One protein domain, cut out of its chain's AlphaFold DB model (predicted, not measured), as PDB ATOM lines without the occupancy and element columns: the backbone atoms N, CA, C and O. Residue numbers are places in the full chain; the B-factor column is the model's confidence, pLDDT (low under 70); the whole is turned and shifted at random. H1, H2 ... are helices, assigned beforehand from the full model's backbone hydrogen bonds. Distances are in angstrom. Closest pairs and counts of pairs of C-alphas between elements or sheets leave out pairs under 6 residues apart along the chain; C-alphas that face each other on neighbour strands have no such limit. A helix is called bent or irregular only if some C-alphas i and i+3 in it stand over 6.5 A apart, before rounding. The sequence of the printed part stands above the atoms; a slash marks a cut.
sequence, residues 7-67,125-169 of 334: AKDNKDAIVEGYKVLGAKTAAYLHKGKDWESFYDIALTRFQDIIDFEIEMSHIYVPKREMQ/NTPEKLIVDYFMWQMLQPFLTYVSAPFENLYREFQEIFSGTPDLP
ATOM      1  N   ALA A   7     123.849 152.922 103.388       50.31
ATOM      2  CA  ALA A   7     124.422 153.518 102.190       50.31
ATOM      3  C   ALA A   7     123.399 154.149 101.224       50.31
ATOM      4  O   ALA A   7     123.793 154.956 100.383       50.31
ATOM      5  N   LYS A   8     122.099 153.807 101.287       48.28
ATOM      6  CA  LYS A   8     121.110 154.410 100.370       48.28
ATOM      7  C   LYS A   8     120.825 155.883 100.666       48.28
ATOM      8  O   LYS A   8     120.601 156.616  99.705       48.28
ATOM      9  N   ASP A   9     120.916 156.304 101.927       57.78
ATOM     10  CA  ASP A   9     120.578 157.668 102.360       57.78
ATOM     11  C   ASP A   9     121.801 158.607 102.419       57.78
ATOM     12  O   ASP A   9     121.649 159.788 102.710       57.78
ATOM     13  N   ASN A  10     123.010 158.109 102.103       78.19
ATOM     14  CA  ASN A  10     124.269 158.854 102.259       78.19
ATOM     15  C   ASN A  10     125.185 158.855 101.015       78.19
ATOM     16  O   ASN A  10     126.396 159.044 101.126       78.19
ATOM     17  N   LYS A  11     124.638 158.599  99.820       86.00
ATOM     18  CA  LYS A  11     125.442 158.447  98.591       86.00
ATOM     19  C   LYS A  11     126.331 159.655  98.300       86.00
ATOM     20  O   LYS A  11     127.509 159.470  98.015       86.00
ATOM     21  N   ASP A  12     125.787 160.862  98.422       91.19
ATOM     22  CA  ASP A  12     126.524 162.092  98.119       91.19
ATOM     23  C   ASP A  12     127.704 162.285  99.077       91.19
ATOM     24  O   ASP A  12     128.802 162.620  98.639       91.19
ATOM     25  N   ALA A  13     127.533 161.987 100.371       93.06
ATOM     26  CA  ALA A  13     128.640 162.072 101.320       93.06
ATOM     27  C   ALA A  13     129.679 160.967 101.104       93.06
ATOM     28  O   ALA A  13     130.858 161.200 101.348       93.06
ATOM     29  N   ILE A  14     129.279 159.779 100.636       94.38
ATOM     30  CA  ILE A  14     130.225 158.712 100.274       94.38
ATOM     31  C   ILE A  14     131.072 159.145  99.075       94.38
ATOM     32  O   ILE A  14     132.291 158.994  99.116       94.38
ATOM     33  N   VAL A  15     130.453 159.706  98.032       95.75
ATOM     34  CA  VAL A  15     131.176 160.218  96.855       95.75
ATOM     35  C   VAL A  15     132.110 161.362  97.255       95.75
ATOM     36  O   VAL A  15     133.286 161.353  96.893       95.75
ATOM     37  N   GLU A  16     131.636 162.302  98.073       96.19
ATOM     38  CA  GLU A  16     132.467 163.400  98.575       96.19
ATOM     39  C   GLU A  16     133.614 162.891  99.463       96.19
ATOM     40  O   GLU A  16     134.765 163.292  99.296       96.19
ATOM     41  N   GLY A  17     133.343 161.946 100.364       95.94
ATOM     42  CA  GLY A  17     134.355 161.318 101.212       95.94
ATOM     43  C   GLY A  17     135.417 160.575 100.399       95.94
ATOM     44  O   GLY A  17     136.603 160.648 100.722       95.94
ATOM     45  N   TYR A  18     135.013 159.912  99.314       96.31
ATOM     46  CA  TYR A  18     135.924 159.245  98.386       96.31
ATOM     47  C   TYR A  18     136.827 160.250  97.658       96.31
ATOM     48  O   TYR A  18     138.045 160.054  97.593       96.31
ATOM     49  N   LYS A  19     136.260 161.379  97.206       97.25
ATOM     50  CA  LYS A  19     137.013 162.496  96.616       97.25
ATOM     51  C   LYS A  19     138.069 163.033  97.576       97.25
ATOM     52  O   LYS A  19     139.233 163.177  97.209       97.25
ATOM     53  N   VAL A  20     137.666 163.309  98.817       96.81
ATOM     54  CA  VAL A  20     138.544 163.854  99.859       96.81
ATOM     55  C   VAL A  20     139.664 162.873 100.202       96.81
ATOM     56  O   VAL A  20     140.820 163.288 100.311       96.81
ATOM     57  N   LEU A  21     139.354 161.578 100.331       96.31
ATOM     58  CA  LEU A  21     140.342 160.522 100.562       96.31
ATOM     59  C   LEU A  21     141.432 160.542  99.484       96.31
ATOM     60  O   LEU A  21     142.626 160.583  99.802       96.31
ATOM     61  N   GLY A  22     141.020 160.539  98.218       96.44
ATOM     62  CA  GLY A  22     141.927 160.572  97.081       96.44
ATOM     63  C   GLY A  22     142.764 161.851  97.024       96.44
ATOM     64  O   GLY A  22     143.997 161.795  96.979       96.44
ATOM     65  N   ALA A  23     142.112 163.012  97.121       96.88
ATOM     66  CA  ALA A  23     142.764 164.314  97.028       96.88
ATOM     67  C   ALA A  23     143.798 164.533  98.140       96.88
ATOM     68  O   ALA A  23     144.936 164.921  97.857       96.88
ATOM     69  N   LYS A  24     143.447 164.223  99.398       95.81
ATOM     70  CA  LYS A  24     144.396 164.286 100.518       95.81
ATOM     71  C   LYS A  24     145.558 163.319 100.290       95.81
ATOM     72  O   LYS A  24     146.707 163.722 100.442       95.81
ATOM     73  N   THR A  25     145.288 162.081  99.870       95.56
ATOM     74  CA  THR A  25     146.336 161.086  99.584       95.56
ATOM     75  C   THR A  25     147.342 161.608  98.558       95.56
ATOM     76  O   THR A  25     148.547 161.590  98.812       95.56
ATOM     77  N   ALA A  26     146.867 162.111  97.416       94.81
ATOM     78  CA  ALA A  26     147.736 162.634  96.366       94.81
ATOM     79  C   ALA A  26     148.528 163.866  96.827       94.81
ATOM     80  O   ALA A  26     149.720 163.977  96.538       94.81
ATOM     81  N   ALA A  27     147.900 164.768  97.584       94.81
ATOM     82  CA  ALA A  27     148.568 165.938  98.140       94.81
ATOM     83  C   ALA A  27     149.680 165.556  99.135       94.81
ATOM     84  O   ALA A  27     150.792 166.086  99.045       94.81
ATOM     85  N   TYR A  28     149.424 164.584 100.017       93.38
ATOM     86  CA  TYR A  28     150.428 164.041 100.935       93.38
ATOM     87  C   TYR A  28     151.589 163.369 100.198       93.38
ATOM     88  O   TYR A  28     152.743 163.608 100.548       93.38
ATOM     89  N   LEU A  29     151.314 162.570  99.164       92.44
ATOM     90  CA  LEU A  29     152.366 161.942  98.355       92.44
ATOM     91  C   LEU A  29     153.224 162.977  97.617       92.44
ATOM     92  O   LEU A  29     154.431 162.789  97.488       92.44
ATOM     93  N   HIS A  30     152.622 164.070  97.147       92.00
ATOM     94  CA  HIS A  30     153.329 165.076  96.359       92.00
ATOM     95  C   HIS A  30     154.140 166.073  97.204       92.00
ATOM     96  O   HIS A  30     155.250 166.438  96.817       92.00
ATOM     97  N   LYS A  31     153.593 166.548  98.332       91.38
ATOM     98  CA  LYS A  31     154.172 167.648  99.134       91.38
ATOM     99  C   LYS A  31     154.471 167.288 100.591       91.38
ATOM    100  O   LYS A  31     155.006 168.118 101.324       91.38
ATOM    101  N   GLY A  32     154.164 166.071 101.036       89.19
ATOM    102  CA  GLY A  32     154.417 165.646 102.412       89.19
ATOM    103  C   GLY A  32     153.678 166.524 103.422       89.19
ATOM    104  O   GLY A  32     152.453 166.563 103.437       89.19
ATOM    105  N   LYS A  33     154.419 167.226 104.288       84.50
ATOM    106  CA  LYS A  33     153.830 168.103 105.318       84.50
ATOM    107  C   LYS A  33     153.162 169.356 104.744       84.50
ATOM    108  O   LYS A  33     152.240 169.857 105.371       84.50
ATOM    109  N   ASP A  34     153.554 169.791 103.546       90.44
ATOM    110  CA  ASP A  34     153.009 170.984 102.885       90.44
ATOM    111  C   ASP A  34     151.828 170.641 101.951       90.44
ATOM    112  O   ASP A  34     151.562 171.348 100.974       90.44
ATOM    113  N   TRP A  35     151.136 169.522 102.208       90.50
ATOM    114  CA  TRP A  35     150.060 168.983 101.363       90.50
ATOM    115  C   TRP A  35     148.916 169.976 101.121       90.50
ATOM    116  O   TRP A  35     148.362 169.996 100.025       90.50
ATOM    117  N   GLU A  36     148.611 170.845 102.089       92.62
ATOM    118  CA  GLU A  36     147.550 171.857 101.973       92.62
ATOM    119  C   GLU A  36     147.751 172.763 100.749       92.62
ATOM    120  O   GLU A  36     146.789 173.097 100.065       92.62
ATOM    121  N   SER A  37     149.005 173.065 100.386       93.00
ATOM    122  CA  SER A  37     149.335 173.897  99.216       93.00
ATOM    123  C   SER A  37     148.943 173.279  97.867       93.00
ATOM    124  O   SER A  37     148.866 173.984  96.862       93.00
ATOM    125  N   PHE A  38     148.721 171.962  97.825       94.75
ATOM    126  CA  PHE A  38     148.347 171.216  96.623       94.75
ATOM    127  C   PHE A  38     146.916 170.662  96.692       94.75
ATOM    128  O   PHE A  38     146.429 170.095  95.713       94.75
ATOM    129  N   TYR A  39     146.233 170.813  97.827       95.94
ATOM    130  CA  TYR A  39     144.965 170.139  98.086       95.94
ATOM    131  C   TYR A  39     143.846 170.561  97.126       95.94
ATOM    132  O   TYR A  39     143.203 169.690  96.549       95.94
ATOM    133  N   ASP A  40     143.668 171.858  96.865       96.00
ATOM    134  CA  ASP A  40     142.618 172.348  95.953       96.00
ATOM    135  C   ASP A  40     142.830 171.869  94.504       96.00
ATOM    136  O   ASP A  40     141.885 171.525  93.785       96.00
ATOM    137  N   ILE A  41     144.098 171.776  94.085       95.31
ATOM    138  CA  ILE A  41     144.479 171.216  92.782       95.31
ATOM    139  C   ILE A  41     144.146 169.719  92.747       95.31
ATOM    140  O   ILE A  41     143.597 169.230  91.758       95.31
ATOM    141  N   ALA A  42     144.466 168.986  93.817       96.19
ATOM    142  CA  ALA A  42     144.161 167.566  93.928       96.19
ATOM    143  C   ALA A  42     142.647 167.304  93.946       96.19
ATOM    144  O   ALA A  42     142.198 166.397  93.257       96.19
ATOM    145  N   LEU A  43     141.859 168.120  94.654       97.12
ATOM    146  CA  LEU A  43     140.396 168.024  94.683       97.12
ATOM    147  C   LEU A  43     139.784 168.159  93.291       97.12
ATOM    148  O   LEU A  43     138.934 167.353  92.926       97.12
ATOM    149  N   THR A  44     140.244 169.137  92.510       96.81
ATOM    150  CA  THR A  44     139.761 169.338  91.136       96.81
ATOM    151  C   THR A  44     140.063 168.113  90.271       96.81
ATOM    152  O   THR A  44     139.170 167.585  89.622       96.81
ATOM    153  N   ARG A  45     141.293 167.586  90.337       96.31
ATOM    154  CA  ARG A  45     141.673 166.377  89.582       96.31
ATOM    155  C   ARG A  45     140.889 165.141  90.016       96.31
ATOM    156  O   ARG A  45     140.551 164.313  89.183       96.31
ATOM    157  N   PHE A  46     140.605 164.998  91.309       97.19
ATOM    158  CA  PHE A  46     139.804 163.882  91.805       97.19
ATOM    159  C   PHE A  46     138.325 163.999  91.440       97.19
ATOM    160  O   PHE A  46     137.678 162.968  91.284       97.19
ATOM    161  N   GLN A  47     137.801 165.213  91.260       97.69
ATOM    162  CA  GLN A  47     136.473 165.391  90.677       97.69
ATOM    163  C   GLN A  47     136.434 164.826  89.253       97.69
ATOM    164  O   GLN A  47     135.543 164.038  88.956       97.69
ATOM    165  N   ASP A  48     137.447 165.118  88.428       98.00
ATOM    166  CA  ASP A  48     137.542 164.559  87.073       98.00
ATOM    167  C   ASP A  48     137.600 163.015  87.093       98.00
ATOM    168  O   ASP A  48     136.973 162.356  86.262       98.00
ATOM    169  N   ILE A  49     138.330 162.418  88.051       98.12
ATOM    170  CA  ILE A  49     138.393 160.952  88.233       98.12
ATOM    171  C   ILE A  49     137.012 160.387  88.580       98.12
ATOM    172  O   ILE A  49     136.608 159.380  88.004       98.12
ATOM    173  N   ILE A  50     136.286 161.022  89.502       97.75
ATOM    174  CA  ILE A  50     134.948 160.575  89.912       97.75
ATOM    175  C   ILE A  50     133.964 160.662  88.751       97.75
ATOM    176  O   ILE A  50     133.219 159.713  88.519       97.75
ATOM    177  N   ASP A  51     133.975 161.761  88.000       97.62
ATOM    178  CA  ASP A  51     133.098 161.928  86.841       97.62
ATOM    179  C   ASP A  51     133.392 160.843  85.788       97.62
ATOM    180  O   ASP A  51     132.474 160.224  85.245       97.62
ATOM    181  N   PHE A  52     134.672 160.520  85.573       98.19
ATOM    182  CA  PHE A  52     135.089 159.409  84.716       98.19
ATOM    183  C   PHE A  52     134.630 158.036  85.239       98.19
ATOM    184  O   PHE A  52     134.154 157.209  84.458       98.19
ATOM    185  N   GLU A  53     134.722 157.777  86.545       97.44
ATOM    186  CA  GLU A  53     134.223 156.543  87.169       97.44
ATOM    187  C   GLU A  53     132.694 156.415  87.075       97.44
ATOM    188  O   GLU A  53     132.182 155.311  86.870       97.44
ATOM    189  N   ILE A  54     131.958 157.529  87.165       96.69
ATOM    190  CA  ILE A  54     130.505 157.569  86.959       96.69
ATOM    191  C   ILE A  54     130.167 157.191  85.514       96.69
ATOM    192  O   ILE A  54     129.345 156.295  85.303       96.69
ATOM    193  N   GLU A  55     130.836 157.780  84.521       97.25
ATOM    194  CA  GLU A  55     130.645 157.406  83.113       97.25
ATOM    195  C   GLU A  55     131.015 155.939  82.848       97.25
ATOM    196  O   GLU A  55     130.297 155.219  82.145       97.25
ATOM    197  N   MET A  56     132.084 155.444  83.478       97.06
ATOM    198  CA  MET A  56     132.459 154.032  83.406       97.06
ATOM    199  C   MET A  56     131.391 153.120  84.033       97.06
ATOM    200  O   MET A  56     131.121 152.032  83.524       97.06
ATOM    201  N   SER A  57     130.723 153.561  85.100       95.81
ATOM    202  CA  SER A  57     129.660 152.783  85.744       95.81
ATOM    203  C   SER A  57     128.448 152.556  84.828       95.81
ATOM    204  O   SER A  57     127.819 151.497  84.898       95.81
ATOM    205  N   HIS A  58     128.154 153.492  83.916       96.00
ATOM    206  CA  HIS A  58     127.053 153.377  82.954       96.00
ATOM    207  C   HIS A  58     127.294 152.310  81.877       96.00
ATOM    208  O   HIS A  58     126.341 151.829  81.257       96.00
ATOM    209  N   ILE A  59     128.552 151.923  81.640       96.75
ATOM    210  CA  ILE A  59     128.900 150.914  80.631       96.75
ATOM    211  C   ILE A  59     129.057 149.503  81.211       96.75
ATOM    212  O   ILE A  59     129.169 148.551  80.432       96.75
ATOM    213  N   TYR A  60     129.035 149.345  82.540       95.19
ATOM    214  CA  TYR A  60     129.091 148.039  83.198       95.19
ATOM    215  C   TYR A  60     127.888 147.157  82.862       95.19
ATOM    216  O   TYR A  60     126.756 147.616  82.705       95.19
ATOM    217  N   VAL A  61     128.145 145.850  82.786       92.56
ATOM    218  CA  VAL A  61     127.088 144.845  82.667       92.56
ATOM    219  C   VAL A  61     126.355 144.751  84.012       92.56
ATOM    220  O   VAL A  61     127.011 144.598  85.049       92.56
ATOM    221  N   PRO A  62     125.012 144.849  84.044       91.88
ATOM    222  CA  PRO A  62     124.252 144.790  85.285       91.88
ATOM    223  C   PRO A  62     124.533 143.518  86.091       91.88
ATOM    224  O   PRO A  62     124.562 142.412  85.557       91.88
ATOM    225  N   LYS A  63     124.628 143.650  87.421       90.31
ATOM    226  CA  LYS A  63     124.911 142.521  88.330       90.31
ATOM    227  C   LYS A  63     123.960 141.329  88.151       90.31
ATOM    228  O   LYS A  63     124.372 140.198  88.366       90.31
ATOM    229  N   ARG A  64     122.701 141.571  87.768       89.69
ATOM    230  CA  ARG A  64     121.715 140.509  87.500       89.69
ATOM    231  C   ARG A  64     122.122 139.628  86.318       89.69
ATOM    232  O   ARG A  64     121.941 138.422  86.387       89.69
ATOM    233  N   GLU A  65     122.671 140.218  85.262       87.94
ATOM    234  CA  GLU A  65     123.146 139.473  84.089       87.94
ATOM    235  C   GLU A  65     124.407 138.668  84.430       87.94
ATOM    236  O   GLU A  65     124.569 137.546  83.965       87.94
ATOM    237  N   MET A  66     125.234 139.177  85.348       90.88
ATOM    238  CA  MET A  66     126.424 138.478  85.850       90.88
ATOM    239  C   MET A  66     126.118 137.225  86.693       90.88
ATOM    240  O   MET A  66     127.044 136.500  87.047       90.88
ATOM    241  N   GLN A  67     124.855 136.977  87.059       90.06
ATOM    242  CA  GLN A  67     124.447 135.802  87.842       90.06
ATOM    243  C   GLN A  67     124.108 134.582  86.979       90.06
ATOM    244  O   GLN A  67     123.974 133.489  87.527       90.06
ATOM    245  N   ASN A 125     137.627 159.149  74.113       96.38
ATOM    246  CA  ASN A 125     137.090 160.475  74.404       96.38
ATOM    247  C   ASN A 125     137.583 161.043  75.747       96.38
ATOM    248  O   ASN A 125     137.163 162.130  76.142       96.38
ATOM    249  N   THR A 126     138.465 160.332  76.452       97.38
ATOM    250  CA  THR A 126     138.990 160.744  77.757       97.38
ATOM    251  C   THR A 126     140.411 161.291  77.601       97.38
ATOM    252  O   THR A 126     141.240 160.650  76.952       97.38
ATOM    253  N   PRO A 127     140.750 162.453  78.192       97.62
ATOM    254  CA  PRO A 127     142.118 162.957  78.162       97.62
ATOM    255  C   PRO A 127     143.115 161.955  78.759       97.62
ATOM    256  O   PRO A 127     142.900 161.443  79.855       97.62
ATOM    257  N   GLU A 128     144.250 161.737  78.091       96.44
ATOM    258  CA  GLU A 128     145.287 160.780  78.523       96.44
ATOM    259  C   GLU A 128     145.720 160.998  79.980       96.44
ATOM    260  O   GLU A 128     145.836 160.054  80.758       96.44
ATOM    261  N   LYS A 129     145.882 162.263  80.382       96.88
ATOM    262  CA  LYS A 129     146.234 162.623  81.758       96.88
ATOM    263  C   LYS A 129     145.216 162.110  82.783       96.88
ATOM    264  O   LYS A 129     145.626 161.655  83.845       96.88
ATOM    265  N   LEU A 130     143.922 162.172  82.473       98.12
ATOM    266  CA  LEU A 130     142.866 161.690  83.364       98.12
ATOM    267  C   LEU A 130     142.895 160.161  83.477       98.12
ATOM    268  O   LEU A 130     142.763 159.621  84.570       98.12
ATOM    269  N   ILE A 131     143.164 159.466  82.368       97.31
ATOM    270  CA  ILE A 131     143.344 158.008  82.361       97.31
ATOM    271  C   ILE A 131     144.520 157.610  83.270       97.31
ATOM    272  O   ILE A 131     144.390 156.698  84.086       97.31
ATOM    273  N   VAL A 132     145.653 158.313  83.171       96.75
ATOM    274  CA  VAL A 132     146.821 158.085  84.040       96.75
ATOM    275  C   VAL A 132     146.483 158.361  85.505       96.75
ATOM    276  O   VAL A 132     146.816 157.547  86.365       96.75
ATOM    277  N   ASP A 133     145.800 159.467  85.797       96.69
ATOM    278  CA  ASP A 133     145.400 159.827  87.160       96.69
ATOM    279  C   ASP A 133     144.487 158.759  87.785       96.69
ATOM    280  O   ASP A 133     144.720 158.340  88.922       96.69
ATOM    281  N   TYR A 134     143.520 158.249  87.015       97.62
ATOM    282  CA  TYR A 134     142.666 157.129  87.406       97.62
ATOM    283  C   TYR A 134     143.479 155.859  87.701       97.62
ATOM    284  O   TYR A 134     143.352 155.292  88.786       97.62
ATOM    285  N   PHE A 135     144.365 155.427  86.795       96.25
ATOM    286  CA  PHE A 135     145.172 154.218  87.013       96.25
ATOM    287  C   PHE A 135     146.101 154.338  88.224       96.25
ATOM    288  O   PHE A 135     146.232 153.385  88.994       96.25
ATOM    289  N   MET A 136     146.722 155.503  88.424       95.69
ATOM    290  CA  MET A 136     147.551 155.764  89.601       95.69
ATOM    291  C   MET A 136     146.730 155.657  90.885       95.69
ATOM    292  O   MET A 136     147.183 155.053  91.856       95.69
ATOM    293  N   TRP A 137     145.514 156.200  90.896       96.44
ATOM    294  CA  TRP A 137     144.634 156.106  92.053       96.44
ATOM    295  C   TRP A 137     144.190 154.665  92.342       96.44
ATOM    296  O   TRP A 137     144.358 154.197  93.470       96.44
ATOM    297  N   GLN A 138     143.726 153.934  91.324       96.06
ATOM    298  CA  GLN A 138     143.320 152.529  91.447       96.06
ATOM    299  C   GLN A 138     144.478 151.631  91.919       96.06
ATOM    300  O   GLN A 138     144.270 150.700  92.695       96.06
ATOM    301  N   MET A 139     145.715 151.942  91.514       93.62
ATOM    302  CA  MET A 139     146.914 151.263  92.009       93.62
ATOM    303  C   MET A 139     147.203 151.598  93.480       93.62
ATOM    304  O   MET A 139     147.551 150.710  94.251       93.62
ATOM    305  N   LEU A 140     147.094 152.867  93.882       92.75
ATOM    306  CA  LEU A 140     147.485 153.330  95.219       92.75
ATOM    307  C   LEU A 140     146.476 152.962  96.309       92.75
ATOM    308  O   LEU A 140     146.874 152.662  97.438       92.75
ATOM    309  N   GLN A 141     145.180 152.984  95.989       92.88
ATOM    310  CA  GLN A 141     144.099 152.838  96.961       92.88
ATOM    311  C   GLN A 141     144.224 151.576  97.846       92.88
ATOM    312  O   GLN A 141     144.107 151.707  99.071       92.88
ATOM    313  N   PRO A 142     144.520 150.368  97.317       90.50
ATOM    314  CA  PRO A 142     144.652 149.166  98.144       90.50
ATOM    315  C   PRO A 142     145.795 149.240  99.167       90.50
ATOM    316  O   PRO A 142     145.741 148.575 100.204       90.50
ATOM    317  N   PHE A 143     146.823 150.055  98.908       91.94
ATOM    318  CA  PHE A 143     148.007 150.173  99.758       91.94
ATOM    319  C   PHE A 143     147.835 151.140 100.929       91.94
ATOM    320  O   PHE A 143     148.656 151.108 101.845       91.94
ATOM    321  N   LEU A 144     146.774 151.955 100.964       91.56
ATOM    322  CA  LEU A 144     146.585 152.986 101.997       91.56
ATOM    323  C   LEU A 144     146.600 152.431 103.424       91.56
ATOM    324  O   LEU A 144     147.041 153.106 104.350       91.56
ATOM    325  N   THR A 145     146.175 151.180 103.604       88.88
ATOM    326  CA  THR A 145     146.178 150.518 104.916       88.88
ATOM    327  C   THR A 145     147.467 149.736 105.209       88.88
ATOM    328  O   THR A 145     147.606 149.167 106.294       88.88
ATOM    329  N   TYR A 146     148.415 149.683 104.271       89.56
ATOM    330  CA  TYR A 146     149.679 148.942 104.383       89.56
ATOM    331  C   TYR A 146     150.909 149.840 104.558       89.56
ATOM    332  O   TYR A 146     152.018 149.335 104.733       89.56
ATOM    333  N   VAL A 147     150.715 151.158 104.529       89.94
ATOM    334  CA  VAL A 147     151.775 152.165 104.639       89.94
ATOM    335  C   VAL A 147     151.667 152.937 105.963       89.94
ATOM    336  O   VAL A 147     151.098 152.453 106.940       89.94
ATOM    337  N   SER A 148     152.282 154.118 106.044       90.12
ATOM    338  CA  SER A 148     152.361 154.910 107.270       90.12
ATOM    339  C   SER A 148     150.993 155.394 107.779       90.12
ATOM    340  O   SER A 148     150.032 155.561 107.028       90.12
ATOM    341  N   ALA A 149     150.935 155.676 109.085       89.25
ATOM    342  CA  ALA A 149     149.717 156.067 109.799       89.25
ATOM    343  C   ALA A 149     148.902 157.220 109.172       89.25
ATOM    344  O   ALA A 149     147.678 157.150 109.255       89.25
ATOM    345  N   PRO A 150     149.495 158.260 108.539       90.88
ATOM    346  CA  PRO A 150     148.712 159.304 107.879       90.88
ATOM    347  C   PRO A 150     147.732 158.760 106.835       90.88
ATOM    348  O   PRO A 150     146.568 159.137 106.858       90.88
ATOM    349  N   PHE A 151     148.154 157.824 105.981       92.25
ATOM    350  CA  PHE A 151     147.280 157.239 104.958       92.25
ATOM    351  C   PHE A 151     146.214 156.322 105.562       92.25
ATOM    352  O   PHE A 151     145.058 156.358 105.145       92.25
ATOM    353  N   GLU A 152     146.574 155.549 106.589       89.56
ATOM    354  CA  GLU A 152     145.612 154.710 107.308       89.56
ATOM    355  C   GLU A 152     144.531 155.560 107.995       89.56
ATOM    356  O   GLU A 152     143.359 155.190 107.988       89.56
ATOM    357  N   ASN A 153     144.903 156.719 108.546       90.06
ATOM    358  CA  ASN A 153     143.962 157.662 109.146       90.06
ATOM    359  C   ASN A 153     142.992 158.234 108.106       90.06
ATOM    360  O   ASN A 153     141.795 158.258 108.370       90.06
ATOM    361  N   LEU A 154     143.482 158.621 106.922       92.25
ATOM    362  CA  LEU A 154     142.616 159.067 105.823       92.25
ATOM    363  C   LEU A 154     141.629 157.971 105.413       92.25
ATOM    364  O   LEU A 154     140.440 158.229 105.240       92.25
ATOM    365  N   TYR A 155     142.106 156.730 105.299       91.75
ATOM    366  CA  TYR A 155     141.240 155.596 104.996       91.75
ATOM    367  C   TYR A 155     140.202 155.361 106.101       91.75
ATOM    368  O   TYR A 155     139.048 155.089 105.786       91.75
ATOM    369  N   ARG A 156     140.576 155.497 107.383       89.94
ATOM    370  CA  ARG A 156     139.638 155.413 108.515       89.94
ATOM    371  C   ARG A 156     138.549 156.482 108.429       89.94
ATOM    372  O   ARG A 156     137.386 156.122 108.554       89.94
ATOM    373  N   GLU A 157     138.912 157.743 108.178       91.62
ATOM    374  CA  GLU A 157     137.950 158.848 107.998       91.62
ATOM    375  C   GLU A 157     136.915 158.501 106.915       91.62
ATOM    376  O   GLU A 157     135.713 158.656 107.114       91.62
ATOM    377  N   PHE A 158     137.365 157.958 105.781       92.56
ATOM    378  CA  PHE A 158     136.457 157.513 104.725       92.56
ATOM    379  C   PHE A 158     135.619 156.288 105.124       92.56
ATOM    380  O   PHE A 158     134.430 156.232 104.815       92.56
ATOM    381  N   GLN A 159     136.207 155.304 105.809       89.94
ATOM    382  CA  GLN A 159     135.478 154.116 106.261       89.94
ATOM    383  C   GLN A 159     134.371 154.449 107.257       89.94
ATOM    384  O   GLN A 159     133.330 153.797 107.227       89.94
ATOM    385  N   GLU A 160     134.556 155.464 108.096       90.31
ATOM    386  CA  GLU A 160     133.509 155.964 108.986       90.31
ATOM    387  C   GLU A 160     132.317 156.511 108.189       90.31
ATOM    388  O   GLU A 160     131.177 156.144 108.464       90.31
ATOM    389  N   ILE A 161     132.572 157.283 107.127       91.44
ATOM    390  CA  ILE A 161     131.525 157.781 106.217       91.44
ATOM    391  C   ILE A 161     130.838 156.623 105.474       91.44
ATOM    392  O   ILE A 161     129.614 156.608 105.333       91.44
ATOM    393  N   PHE A 162     131.619 155.652 104.992       89.19
ATOM    394  CA  PHE A 162     131.133 154.544 104.167       89.19
ATOM    395  C   PHE A 162     130.330 153.503 104.961       89.19
ATOM    396  O   PHE A 162     129.278 153.052 104.512       89.19
ATOM    397  N   SER A 163     130.834 153.103 106.130       86.00
ATOM    398  CA  SER A 163     130.265 152.023 106.948       86.00
ATOM    399  C   SER A 163     129.389 152.518 108.101       86.00
ATOM    400  O   SER A 163     128.675 151.718 108.706       86.00
ATOM    401  N   GLY A 164     129.461 153.808 108.439       85.06
ATOM    402  CA  GLY A 164     128.824 154.382 109.625       85.06
ATOM    403  C   GLY A 164     129.466 153.949 110.950       85.06
ATOM    404  O   GLY A 164     128.904 154.223 112.008       85.06
ATOM    405  N   THR A 165     130.605 153.243 110.913       78.06
ATOM    406  CA  THR A 165     131.311 152.755 112.105       78.06
ATOM    407  C   THR A 165     132.593 153.568 112.324       78.06
ATOM    408  O   THR A 165     133.436 153.591 111.428       78.06
ATOM    409  N   PRO A 166     132.775 154.208 113.496       65.81
ATOM    410  CA  PRO A 166     133.843 155.189 113.717       65.81
ATOM    411  C   PRO A 166     135.263 154.606 113.790       65.81
ATOM    412  O   PRO A 166     136.235 155.331 113.586       65.81
ATOM    413  N   ASP A 167     135.416 153.301 114.038       77.06
ATOM    414  CA  ASP A 167     136.723 152.712 114.335       77.06
ATOM    415  C   ASP A 167     137.102 151.548 113.416       77.06
ATOM    416  O   ASP A 167     136.351 150.592 113.211       77.06
ATOM    417  N   LEU A 168     138.348 151.589 112.926       79.12
ATOM    418  CA  LEU A 168     139.007 150.405 112.382       79.12
ATOM    419  C   LEU A 168     139.260 149.396 113.515       79.12
ATOM    420  O   LEU A 168     139.586 149.807 114.633       79.12
ATOM    421  N   PRO A 169     139.240 148.080 113.234       85.50
ATOM    422  CA  PRO A 169     139.608 147.082 114.227       85.50
ATOM    423  C   PRO A 169     140.999 147.352 114.838       85.50
ATOM    424  O   PRO A 169     141.905 147.837 114.133       85.50
TER     425      PRO A 169
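What this domain is: This is residues 7 to 67 and 125 to 169 of the 334 residues of the protein "Putative endothelin-converting enzyme 1" of Stichopus japonicus (UniProt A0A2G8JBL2). A helical hairpin, H1 and H2, has H4 side by side with H1 away from H2, while H3 crosses these helices at a steep angle, packing on H2 with one part and on H4 with its end. The end of H2 and the tail after it, residues 54 to 67, stick out from this body. The printed part has 106 residues with four named helices, H1 to H4 in chain order, and no named strand, an all helix class. It is compact, with a radius of gyration of the C-alphas of 14.9 A and spans of 46 by 37 by 24 A.

How they stand to each other: H1, residues 11 to 34, and H2, residues 36 to 59, touch as a hairpin with a tight link, at a steep tilt of 41 degrees, opposite ways; their closest C-alphas, of Ala 23 and Ala 42, are 4.7 A apart. H3, residues 128 to 145, touches H2 with residues 130 to 134 alone, about perpendicular at 78 degrees, closest at the C-alphas of Ile 49 and Tyr 134, 5.8 A. H4, residues 149 to 163, touches H1 at a shallow tilt of 5 degrees, opposite ways, closest at the C-alphas of Gly 17 and Phe 158, 5.6 A. H3 touches H4 with residues 144 to 145 alone, about perpendicular at 85 degrees; the C-alphas of Thr 145 and Glu 152, the closest, are 4.9 A apart. H1 and H3 are close but not clearly touching, with the C-alphas of Gly 22 and Trp 137 the closest at 7.2 A. H2 and H4 are apart. The helix packing is mostly crossed, 1 of 4 touching pairs being at a shallow tilt. Each O i to N i+4 pair is within hydrogen-bond range in H4, against 18 of 20 in H1, 17 of 20 in H2 and 10 of 14 in H3.

Where its parts are: H1 begins at C-alpha 11 (125.442, 158.447, 98.591) and is 30.6 A long; H2 is 35.2 A, H3 28.3 A and H4 20.1 A, ending at C-alpha 163 (130.265, 152.023, 106.948). Three are irregular: C-alphas 30 and 33 of H1 are 9.5 A apart, 37 and 40 of H2 7.6 A, and 142 and 145 of H3 7.1 A.

The domain as a whole: The C-alphas of Asp 34 and Gln 67, the two farthest apart, are 47.7 A apart. Residues 68 to 124 are not printed, and C-alphas 67 and 125 are 30.8 A apart across this cut, which lies in the link from H2 to H3. The link from H3 to H4 is tight. Mean pLDDT of the printed part is 91.6; residues 7 to 9 and 166 are under 70.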